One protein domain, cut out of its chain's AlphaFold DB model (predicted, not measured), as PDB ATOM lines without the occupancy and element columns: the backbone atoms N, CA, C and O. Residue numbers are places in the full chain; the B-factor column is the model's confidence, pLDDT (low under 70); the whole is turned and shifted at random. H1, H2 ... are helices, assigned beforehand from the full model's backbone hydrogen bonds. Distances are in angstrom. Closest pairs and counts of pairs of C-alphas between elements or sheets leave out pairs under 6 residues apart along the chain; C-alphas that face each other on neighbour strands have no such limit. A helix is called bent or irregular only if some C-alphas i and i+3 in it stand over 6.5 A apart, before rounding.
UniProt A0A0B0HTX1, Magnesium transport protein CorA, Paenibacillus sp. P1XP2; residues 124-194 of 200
ATOM      1  N   ASN A 124      14.701  32.151  90.923       86.75
ATOM      2  CA  ASN A 124      13.992  31.672  92.105       86.75
ATOM      3  C   ASN A 124      14.197  32.585  93.323       86.75
ATOM      4  O   ASN A 124      13.243  32.829  94.059       86.75
ATOM      5  N   GLU A 125      15.397  33.124  93.544       84.88
ATOM      6  CA  GLU A 125      15.640  34.103  94.615       84.88
ATOM      7  C   GLU A 125      14.898  35.428  94.390       84.88
ATOM      8  O   GLU A 125      14.316  35.979  95.330       84.88
ATOM      9  N   ILE A 126      14.860  35.927  93.150       87.06
ATOM     10  CA  ILE A 126      14.102  37.135  92.790       87.06
ATOM     11  C   ILE A 126      12.610  36.913  93.052       87.06
ATOM     12  O   ILE A 126      11.979  37.732  93.722       87.06
ATOM     13  N   MET A 127      12.060  35.787  92.591       87.38
ATOM     14  CA  MET A 127      10.656  35.438  92.809       87.38
ATOM     15  C   MET A 127      10.341  35.295  94.296       87.38
ATOM     16  O   MET A 127       9.382  35.904  94.761       87.38
ATOM     17  N   LYS A 128      11.180  34.592  95.070       85.62
ATOM     18  CA  LYS A 128      11.049  34.518  96.536       85.62
ATOM     19  C   LYS A 128      11.003  35.914  97.157       85.62
ATOM     20  O   LYS A 128      10.113  36.188  97.957       85.62
ATOM     21  N   THR A 129      11.915  36.809  96.769       87.62
ATOM     22  CA  THR A 129      11.961  38.189  97.285       87.62
ATOM     23  C   THR A 129      10.667  38.935  96.987       87.62
ATOM     24  O   THR A 129      10.057  39.501  97.893       87.62
ATOM     25  N   LEU A 130      10.225  38.912  95.727       87.88
ATOM     26  CA  LEU A 130       9.005  39.586  95.301       87.88
ATOM     27  C   LEU A 130       7.776  39.021  96.016       87.88
ATOM     28  O   LEU A 130       6.928  39.789  96.468       87.88
ATOM     29  N   THR A 131       7.694  37.698  96.178       90.00
ATOM     30  CA  THR A 131       6.620  37.044  96.928       90.00
ATOM     31  C   THR A 131       6.623  37.480  98.388       90.00
ATOM     32  O   THR A 131       5.567  37.843  98.889       90.00
ATOM     33  N   ILE A 132       7.780  37.527  99.059       87.50
ATOM     34  CA  ILE A 132       7.874  37.977 100.458       87.50
ATOM     35  C   ILE A 132       7.376  39.414 100.601       87.50
ATOM     36  O   ILE A 132       6.513  39.691 101.434       87.50
ATOM     37  N   VAL A 133       7.878  40.316  99.758       88.69
ATOM     38  CA  VAL A 133       7.459  41.722  99.733       88.69
ATOM     39  C   VAL A 133       5.949  41.830  99.501       88.69
ATOM     40  O   VAL A 133       5.247  42.494 100.260       88.69
ATOM     41  N   THR A 134       5.428  41.119  98.500       91.31
ATOM     42  CA  THR A 134       3.999  41.131  98.155       91.31
ATOM     43  C   THR A 134       3.144  40.598  99.300       91.31
ATOM     44  O   THR A 134       2.157  41.227  99.672       91.31
ATOM     45  N   SER A 135       3.527  39.473  99.902       89.44
ATOM     46  CA  SER A 135       2.831  38.857 101.032       89.44
ATOM     47  C   SER A 135       2.722  39.797 102.235       89.44
ATOM     48  O   SER A 135       1.645  39.896 102.813       89.44
ATOM     49  N   ILE A 136       3.784  40.537 102.563       88.44
ATOM     50  CA  ILE A 136       3.810  41.499 103.680       88.44
ATOM     51  C   ILE A 136       2.884  42.700 103.417       88.44
ATOM     52  O   ILE A 136       2.184  43.146 104.328       88.44
ATOM     53  N   PHE A 137       2.847  43.213 102.181       88.44
ATOM     54  CA  PHE A 137       2.045  44.394 101.834       88.44
ATOM     55  C   PHE A 137       0.580  44.089 101.497       88.44
ATOM     56  O   PHE A 137      -0.281  44.921 101.770       88.44
ATOM     57  N   THR A 138       0.263  42.910 100.956       91.88
ATOM     58  CA  THR A 138      -1.098  42.559 100.498       91.88
ATOM     59  C   THR A 138      -2.179  42.763 101.572       91.88
ATOM     60  O   THR A 138      -3.183  43.406 101.268       91.88
ATOM     61  N   PRO A 139      -2.011  42.309 102.830       87.50
ATOM     62  CA  PRO A 139      -2.999  42.534 103.885       87.50
ATOM     63  C   PRO A 139      -3.230  44.020 104.169       87.50
ATOM     64  O   PRO A 139      -4.371  44.448 104.332       87.50
ATOM     65  N   ALA A 140      -2.159  44.819 104.179       88.12
ATOM     66  CA  ALA A 140      -2.252  46.259 104.384       88.12
ATOM     67  C   ALA A 140      -2.972  46.952 103.220       88.12
ATOM     68  O   ALA A 140      -3.836  47.797 103.451       88.12
ATOM     69  N   THR A 141      -2.689  46.539 101.981       90.69
ATOM     70  CA  THR A 141      -3.383  47.033 100.785       90.69
ATOM     71  C   THR A 141      -4.873  46.699 100.819       90.69
ATOM     72  O   THR A 141      -5.689  47.565 100.525       90.69
ATOM     73  N   VAL A 142      -5.248  45.477 101.214       89.62
ATOM     74  CA  VAL A 142      -6.659  45.066 101.329       89.62
ATOM     75  C   VAL A 142      -7.390  45.901 102.377       89.62
ATOM     76  O   VAL A 142      -8.483  46.394 102.110       89.62
ATOM     77  N   VAL A 143      -6.784  46.116 103.548       86.44
ATOM     78  CA  VAL A 143      -7.380  46.955 104.598       86.44
ATOM     79  C   VAL A 143      -7.541  48.400 104.125       86.44
ATOM     80  O   VAL A 143      -8.616  48.974 104.298       86.44
ATOM     81  N   GLY A 144      -6.516  48.966 103.480       84.94
ATOM     82  CA  GLY A 144      -6.580  50.305 102.896       84.94
ATOM     83  C   GLY A 144      -7.651  50.428 101.810       84.94
ATOM     84  O   GLY A 144      -8.378  51.416 101.779       84.94
ATOM     85  N   ALA A 145      -7.808  49.406 100.965       87.31
ATOM     86  CA  ALA A 145      -8.838  49.366  99.933       87.31
ATOM     87  C   ALA A 145     -10.252  49.317 100.531       87.31
ATOM     88  O   ALA A 145     -11.100  50.100 100.120       87.31
ATOM     89  N   ILE A 146     -10.497  48.459 101.532       83.00
ATOM     90  CA  ILE A 146     -11.798  48.360 102.218       83.00
ATOM     91  C   ILE A 146     -12.170  49.691 102.881       83.00
ATOM     92  O   ILE A 146     -13.320  50.110 102.807       83.00
ATOM     93  N   TRP A 147     -11.204  50.371 103.503       77.69
ATOM     94  CA  TRP A 147     -11.421  51.690 104.108       77.69
ATOM     95  C   TRP A 147     -11.581  52.819 103.084       77.69
ATOM     96  O   TRP A 147     -12.236  53.812 103.378       77.69
ATOM     97  N   GLY A 148     -11.006  52.673 101.889       74.75
ATOM     98  CA  GLY A 148     -11.213  53.590 100.767       74.75
ATOM     99  C   GLY A 148     -12.577  53.436 100.085       74.75
ATOM    100  O   GLY A 148     -12.936  54.264  99.249       74.75
ATOM    101  N   MET A 149     -13.346  52.396 100.420       80.81
ATOM    102  CA  MET A 149     -14.719  52.227  99.948       80.81
ATOM    103  C   MET A 149     -15.684  53.029 100.833       80.81
ATOM    104  O   MET A 149     -15.609  52.974 102.059       80.81
ATOM    105  N   ASN A 150     -16.635  53.738 100.214       67.12
ATOM    106  CA  ASN A 150     -17.659  54.542 100.900       67.12
ATOM    107  C   ASN A 150     -18.728  53.666 101.591       67.12
ATOM    108  O   ASN A 150     -19.893  53.659 101.196       67.12
ATOM    109  N   PHE A 151     -18.345  52.883 102.600       65.75
ATOM    110  CA  PHE A 151     -19.274  52.084 103.398       65.75
ATOM    111  C   PHE A 151     -19.691  52.820 104.680       65.75
ATOM    112  O   PHE A 151     -18.976  52.799 105.677       65.75
ATOM    113  N   ASP A 152     -20.910  53.365 104.708       64.06
ATOM    114  CA  ASP A 152     -21.488  54.038 105.890       64.06
ATOM    115  C   ASP A 152     -21.873  53.090 107.049       64.06
ATOM    116  O   ASP A 152     -22.207  53.534 108.152       64.06
ATOM    117  N   ASN A 153     -21.840  51.771 106.828       63.28
ATOM    118  CA  ASN A 153     -22.346  50.761 107.769       63.28
ATOM    119  C   ASN A 153     -21.274  49.880 108.431       63.28
ATOM    120  O   ASN A 153     -21.622  48.913 109.109       63.28
ATOM    121  N   LEU A 154     -19.983  50.201 108.304       65.25
ATOM    122  CA  LEU A 154     -18.942  49.477 109.042       65.25
ATOM    123  C   LEU A 154     -18.911  49.930 110.519       65.25
ATOM    124  O   LEU A 154     -18.654  51.107 110.790       65.25
ATOM    125  N   PRO A 155     -19.102  49.025 111.500       62.00
ATOM    126  CA  PRO A 155     -19.082  49.382 112.925       62.00
ATOM    127  C   PRO A 155     -17.722  49.941 113.382       62.00
ATOM    128  O   PRO A 155     -17.659  50.742 114.315       62.00
ATOM    129  N   ALA A 156     -16.637  49.602 112.676       62.75
ATOM    130  CA  ALA A 156     -15.300  50.132 112.936       62.75
ATOM    131  C   ALA A 156     -15.142  51.620 112.555       62.75
ATOM    132  O   ALA A 156     -14.298  52.292 113.131       62.75
ATOM    133  N   ILE A 157     -15.952  52.165 111.639       62.69
ATOM    134  CA  ILE A 157     -15.811  53.558 111.166       62.69
ATOM    135  C   ILE A 157     -16.452  54.558 112.143       62.69
ATOM    136  O   ILE A 157     -15.974  55.676 112.296       62.69
ATOM    137  N   LYS A 158     -17.506  54.150 112.860       65.06
ATOM    138  CA  LYS A 158     -18.271  55.024 113.774       65.06
ATOM    139  C   LYS A 158     -17.672  55.131 115.182       65.06
ATOM    140  O   LYS A 158     -18.179  55.883 116.008       65.06
ATOM    141  N   THR A 159     -16.609  54.377 115.471       70.88
ATOM    142  CA  THR A 159     -15.980  54.341 116.798       70.88
ATOM    143  C   THR A 159     -14.792  55.312 116.846       70.88
ATOM    144  O   THR A 159     -13.942  55.230 115.960       70.88
ATOM    145  N   PRO A 160     -14.639  56.167 117.881       70.75
ATOM    146  CA  PRO A 160     -13.544  57.148 117.957       70.75
ATOM    147  C   PRO A 160     -12.131  56.537 117.900       70.75
ATOM    148  O   PRO A 160     -11.190  57.210 117.500       70.75
ATOM    149  N   TRP A 161     -11.979  55.256 118.255       77.06
ATOM    150  CA  TRP A 161     -10.703  54.526 118.205       77.06
ATOM    151  C   TRP A 161     -10.570  53.578 117.007       77.06
ATOM    152  O   TRP A 161      -9.531  52.947 116.839       77.06
ATOM    153  N   GLY A 162     -11.592  53.471 116.156       76.31
ATOM    154  CA  GLY A 162     -11.661  52.439 115.122       76.31
ATOM    155  C   GLY A 162     -10.548  52.516 114.077       76.31
ATOM    156  O   GLY A 162      -9.980  51.487 113.714       76.31
ATOM    157  N   PHE A 163     -10.158  53.730 113.670       77.62
ATOM    158  CA  PHE A 163      -9.012  53.950 112.781       77.62
ATOM    159  C   PHE A 163      -7.700  53.445 113.403       77.62
ATOM    160  O   PHE A 163      -6.958  52.686 112.780       77.62
ATOM    161  N   VAL A 164      -7.446  53.805 114.665       82.31
ATOM    162  CA  VAL A 164      -6.233  53.408 115.400       82.31
ATOM    163  C   VAL A 164      -6.197  51.894 115.620       82.31
ATOM    164  O   VAL A 164      -5.157  51.270 115.413       82.31
ATOM    165  N   SER A 165      -7.329  51.280 115.981       83.56
ATOM    166  CA  SER A 165      -7.433  49.832 116.191       83.56
ATOM    167  C   SER A 165      -7.172  49.029 114.917       83.56
ATOM    168  O   SER A 165      -6.458  48.029 114.972       83.56
ATOM    169  N   VAL A 166      -7.702  49.461 113.768       84.31
ATOM    170  CA  VAL A 166      -7.450  48.793 112.482       84.31
ATOM    171  C   VAL A 166      -5.991  48.948 112.071       84.31
ATOM    172  O   VAL A 166      -5.357  47.955 111.726       84.31
ATOM    173  N   MET A 167      -5.428  50.155 112.177       84.19
ATOM    174  CA  MET A 167      -4.028  50.397 111.825       84.19
ATOM    175  C   MET A 167      -3.074  49.546 112.678       84.19
ATOM    176  O   MET A 167      -2.142  48.936 112.153       84.19
ATOM    177  N   PHE A 168      -3.339  49.444 113.986       89.44
ATOM    178  CA  PHE A 168      -2.572  48.591 114.893       89.44
ATOM    179  C   PHE A 168      -2.753  47.101 114.574       89.44
ATOM    180  O   PHE A 168      -1.772  46.361 114.535       89.44
ATOM    181  N   GLY A 169      -3.981  46.660 114.281       89.56
ATOM    182  CA  GLY A 169      -4.273  45.281 113.884       89.56
ATOM    183  C   GLY A 169      -3.559  44.872 112.595       89.56
ATOM    184  O   GLY A 169      -2.955  43.801 112.539       89.56
ATOM    185  N   THR A 170      -3.556  45.741 111.581       89.19
ATOM    186  CA  THR A 170      -2.818  45.525 110.330       89.19
ATOM    187  C   THR A 170      -1.316  45.479 110.572       89.19
ATOM    188  O   THR A 170      -0.661  44.560 110.090       89.19
ATOM    189  N   LEU A 171      -0.766  46.407 111.362       90.12
ATOM    190  CA  LEU A 171       0.660  46.417 111.691       90.12
ATOM    191  C   LEU A 171       1.084  45.126 112.407       90.12
ATOM    192  O   LEU A 171       2.103  44.531 112.057       90.12
ATOM    193  N   LEU A 172       0.288  44.673 113.377       93.19
ATOM    194  CA  LEU A 172       0.555  43.466 114.155       93.19
ATOM    195  C   LEU A 172       0.435  42.203 113.292       93.19
ATOM    196  O   LEU A 172       1.265  41.302 113.408       93.19
ATOM    197  N   PHE A 173      -0.531  42.167 112.368       91.38
ATOM    198  CA  PHE A 173      -0.652  41.104 111.370       91.38
ATOM    199  C   PHE A 173       0.563  41.060 110.437       91.38
ATOM    200  O   PHE A 173       1.154  39.998 110.241       91.38
ATOM    201  N   THR A 174       0.977  42.208 109.899       90.06
ATOM    202  CA  THR A 174       2.135  42.319 109.007       90.06
ATOM    203  C   THR A 174       3.432  41.905 109.711       90.06
ATOM    204  O   THR A 174       4.202  41.124 109.150       90.06
ATOM    205  N   LEU A 175       3.661  42.350 110.955       90.12
ATOM    206  CA  LEU A 175       4.807  41.904 111.760       90.12
ATOM    207  C   LEU A 175       4.747  40.402 112.061       90.12
ATOM    208  O   LEU A 175       5.765  39.716 111.964       90.12
ATOM    209  N   GLY A 176       3.565  39.886 112.409       91.38
ATOM    210  CA  GLY A 176       3.355  38.464 112.673       91.38
ATOM    211  C   GLY A 176       3.668  37.604 111.449       91.38
ATOM    212  O   GLY A 176       4.374  36.601 111.559       91.38
ATOM    213  N   MET A 177       3.223  38.037 110.268       88.12
ATOM    214  CA  MET A 177       3.526  37.366 109.009       88.12
ATOM    215  C   MET A 177       5.024  37.400 108.703       88.12
ATOM    216  O   MET A 177       5.608  36.360 108.405       88.12
ATOM    217  N   TYR A 178       5.665  38.565 108.841       87.50
ATOM    218  CA  TYR A 178       7.111  38.690 108.667       87.50
ATOM    219  C   TYR A 178       7.873  37.726 109.587       87.50
ATOM    220  O   TYR A 178       8.754  36.998 109.129       87.50
ATOM    221  N   TRP A 179       7.506  37.661 110.868       88.81
ATOM    222  CA  TRP A 179       8.191  36.803 111.829       88.81
ATOM    223  C   TRP A 179       7.964  35.311 111.560       88.81
ATOM    224  O   TRP A 179       8.896  34.507 111.681       88.81
ATOM    225  N   TRP A 180       6.761  34.931 111.122       88.56
ATOM    226  CA  TRP A 180       6.461  33.567 110.684       88.56
ATOM    227  C   TRP A 180       7.313  33.159 109.474       88.56
ATOM    228  O   TRP A 180       7.924  32.088 109.475       88.56
ATOM    229  N   MET A 181       7.435  34.041 108.477       85.38
ATOM    230  CA  MET A 181       8.260  33.810 107.284       85.38
ATOM    231  C   MET A 181       9.755  33.757 107.615       85.38
ATOM    232  O   MET A 181      10.479  32.910 107.088       85.38
ATOM    233  N   HIS A 182      10.207  34.611 108.534       83.19
ATOM    234  CA  HIS A 182      11.574  34.591 109.044       83.19
ATOM    235  C   HIS A 182      11.886  33.273 109.765       83.19
ATOM    236  O   HIS A 182      12.917  32.652 109.514       83.19
ATOM    237  N   SER A 183      10.971  32.792 110.610       82.56
ATOM    238  CA  SER A 183      11.121  31.522 111.339       82.56
ATOM    239  C   SER A 183      11.122  30.302 110.412       82.56
ATOM    240  O   SER A 183      11.760  29.294 110.708       82.56
ATOM    241  N   LYS A 184      10.450  30.393 109.259       81.94
ATOM    242  CA  LYS A 184      10.493  29.382 108.190       81.94
ATOM    243  C   LYS A 184      11.761  29.449 107.329       81.94
ATOM    244  O   LYS A 184      11.904  28.638 106.418       81.94
ATOM    245  N   GLY A 185      12.673  30.386 107.599       75.88
ATOM    246  CA  GLY A 185      13.943  30.531 106.887       75.88
ATOM    247  C   GLY A 185      13.831  31.201 105.516       75.88
ATOM    248  O   GLY A 185      14.826  31.299 104.805       75.88
ATOM    249  N   TRP A 186      12.653  31.706 105.135       73.44
ATOM    250  CA  TRP A 186      12.426  32.258 103.794       73.44
ATOM    251  C   TRP A 186      13.169  33.579 103.556       73.44
ATOM    252  O   TRP A 186      13.496  33.908 102.421       73.44
ATOM    253  N   THR A 187      13.482  34.319 104.620       69.62
ATOM    254  CA  THR A 187      14.250  35.572 104.558       69.62
ATOM    255  C   THR A 187      15.764  35.367 104.692       69.62
ATOM    256  O   THR A 187      16.525  36.283 104.390       69.62
ATOM    257  N   GLY A 188      16.215  34.195 105.157       62.22
ATOM    258  CA  GLY A 188      17.626  33.920 105.466       62.22
ATOM    259  C   GLY A 188      18.511  33.703 104.234       62.22
ATOM    260  O   GLY A 188      19.665  34.135 104.229       62.22
ATOM    261  N   ASP A 189      17.968  33.102 103.171       60.69
ATOM    262  CA  ASP A 189      18.703  32.855 101.916       60.69
ATOM    263  C   ASP A 189      19.121  34.162 101.217       60.69
ATOM    264  O   ASP A 189      20.229  34.265 100.691       60.69
ATOM    265  N   LEU A 190      18.301  35.213 101.315       58.78
ATOM    266  CA  LEU A 190      18.525  36.511 100.662       58.78
ATOM    267  C   LEU A 190      19.759  37.265 101.185       58.78
ATOM    268  O   LEU A 190      20.351  38.073 100.469       58.78
ATOM    269  N   LEU A 191      20.165  37.009 102.433       51.03
ATOM    270  CA  LEU A 191      21.290  37.694 103.077       51.03
ATOM    271  C   LEU A 191      22.633  36.977 102.867       51.03
ATOM    272  O   LEU A 191      23.683  37.605 103.016       51.03
ATOM    273  N   ARG A 192      22.639  35.692 102.476       49.94
ATOM    274  CA  ARG A 192      23.886  34.936 102.236       49.94
ATOM    275  C   ARG A 192      24.536  35.254 100.890       49.94
ATOM    276  O   ARG A 192      25.763  35.205 100.801       49.94
ATOM    277  N   VAL A 193      23.766  35.673  99.882       50.69
ATOM    278  CA  VAL A 193      24.292  36.043  98.549       50.69
ATOM    279  C   VAL A 193      25.278  37.220  98.621       50.69
ATOM    280  O   VAL A 193      26.210  37.310  97.825       50.69
ATOM    281  N   LYS A 194      25.154  38.098  99.627       43.94
ATOM    282  CA  LYS A 194      26.034  39.268  99.805       43.94
ATOM    283  C   LYS A 194      27.353  38.958 100.542       43.94
ATOM    284  O   LYS A 194      28.240  39.806 100.574       43.94
TER     285      LYS A 194
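Overview. This is residues 124 to 194 of the 200 residues of the protein "Magnesium transport protein CorA" of Paenibacillus sp. P1XP2 (UniProt A0A0B0HTX1). Two long helices make a hairpin: the bent helix H1 runs one way, a long loop turns the chain round, and H2 folds back beside it. The short helix H3 follows at the other end, near the first residues of H1, while residues 148 to 153 stick out at the loop end. The printed part has 71 residues, with three named helices in the order H1, H2, H3 and no named strand; the class is all helix. It is loose, with a radius of gyration of the C-alphas of 15.9 A, and a rod of 49 by 19 by 16 A.

Along the chain. H1, residues 124 to 148, begins with C-alpha 124 at (13.992, 31.672, 92.105). By its hydrogen bonds it was assigned as one helix, but it is bent: C-alphas 136 and 139 are 6.9 A apart. Its arms are H1a, residues 124 to 136, 18.3 A long, and H1b, residues 139 to 148, 14.1 A long. H2, residues 162 to 183, is 31.2 A long. H3, residues 189 to 194, ends with C-alpha 194 at (26.034, 39.268, 99.805); it is neither bent nor irregular, but only just: C-alphas 190 and 193 are 6.2 A apart.

Arrangement. H1a and H1b stand at a steep tilt of 42 degrees. H1a, with residue 136 alone, only just touches H2, with 3 pairs of C-alphas within 8 A; the closest, Ile 136 and Thr 174, are 5.6 A apart. H1b and H2 form a helical hairpin and touch, opposite ways at a shallow tilt of 18 degrees; their closest C-alphas, of Ala 140 and Thr 170, are 6.0 A apart. H3 is close to H1a but not clearly touching, the closest C-alphas, of Glu 125 and Leu 190, being 7.1 A apart. H3 is apart from H1b and H2. Every O i to N i+4 pair is within hydrogen-bond range in H1a, H1b and H2; in H3 0 of 2 are, beside 1 of 3 O i to N i+3 pairs.

Size, cuts and confidence. The C-alphas farthest apart, of Asn 153 and Lys 194, are 50.4 A apart. The printed part has no cut. The link from H1 to H2 is long, 13 residues; that from H2 to H3 is tight, 5 residues. The mean pLDDT of the printed part is 79.4, and residues 150 to 158 and 187 to 194 are under 70.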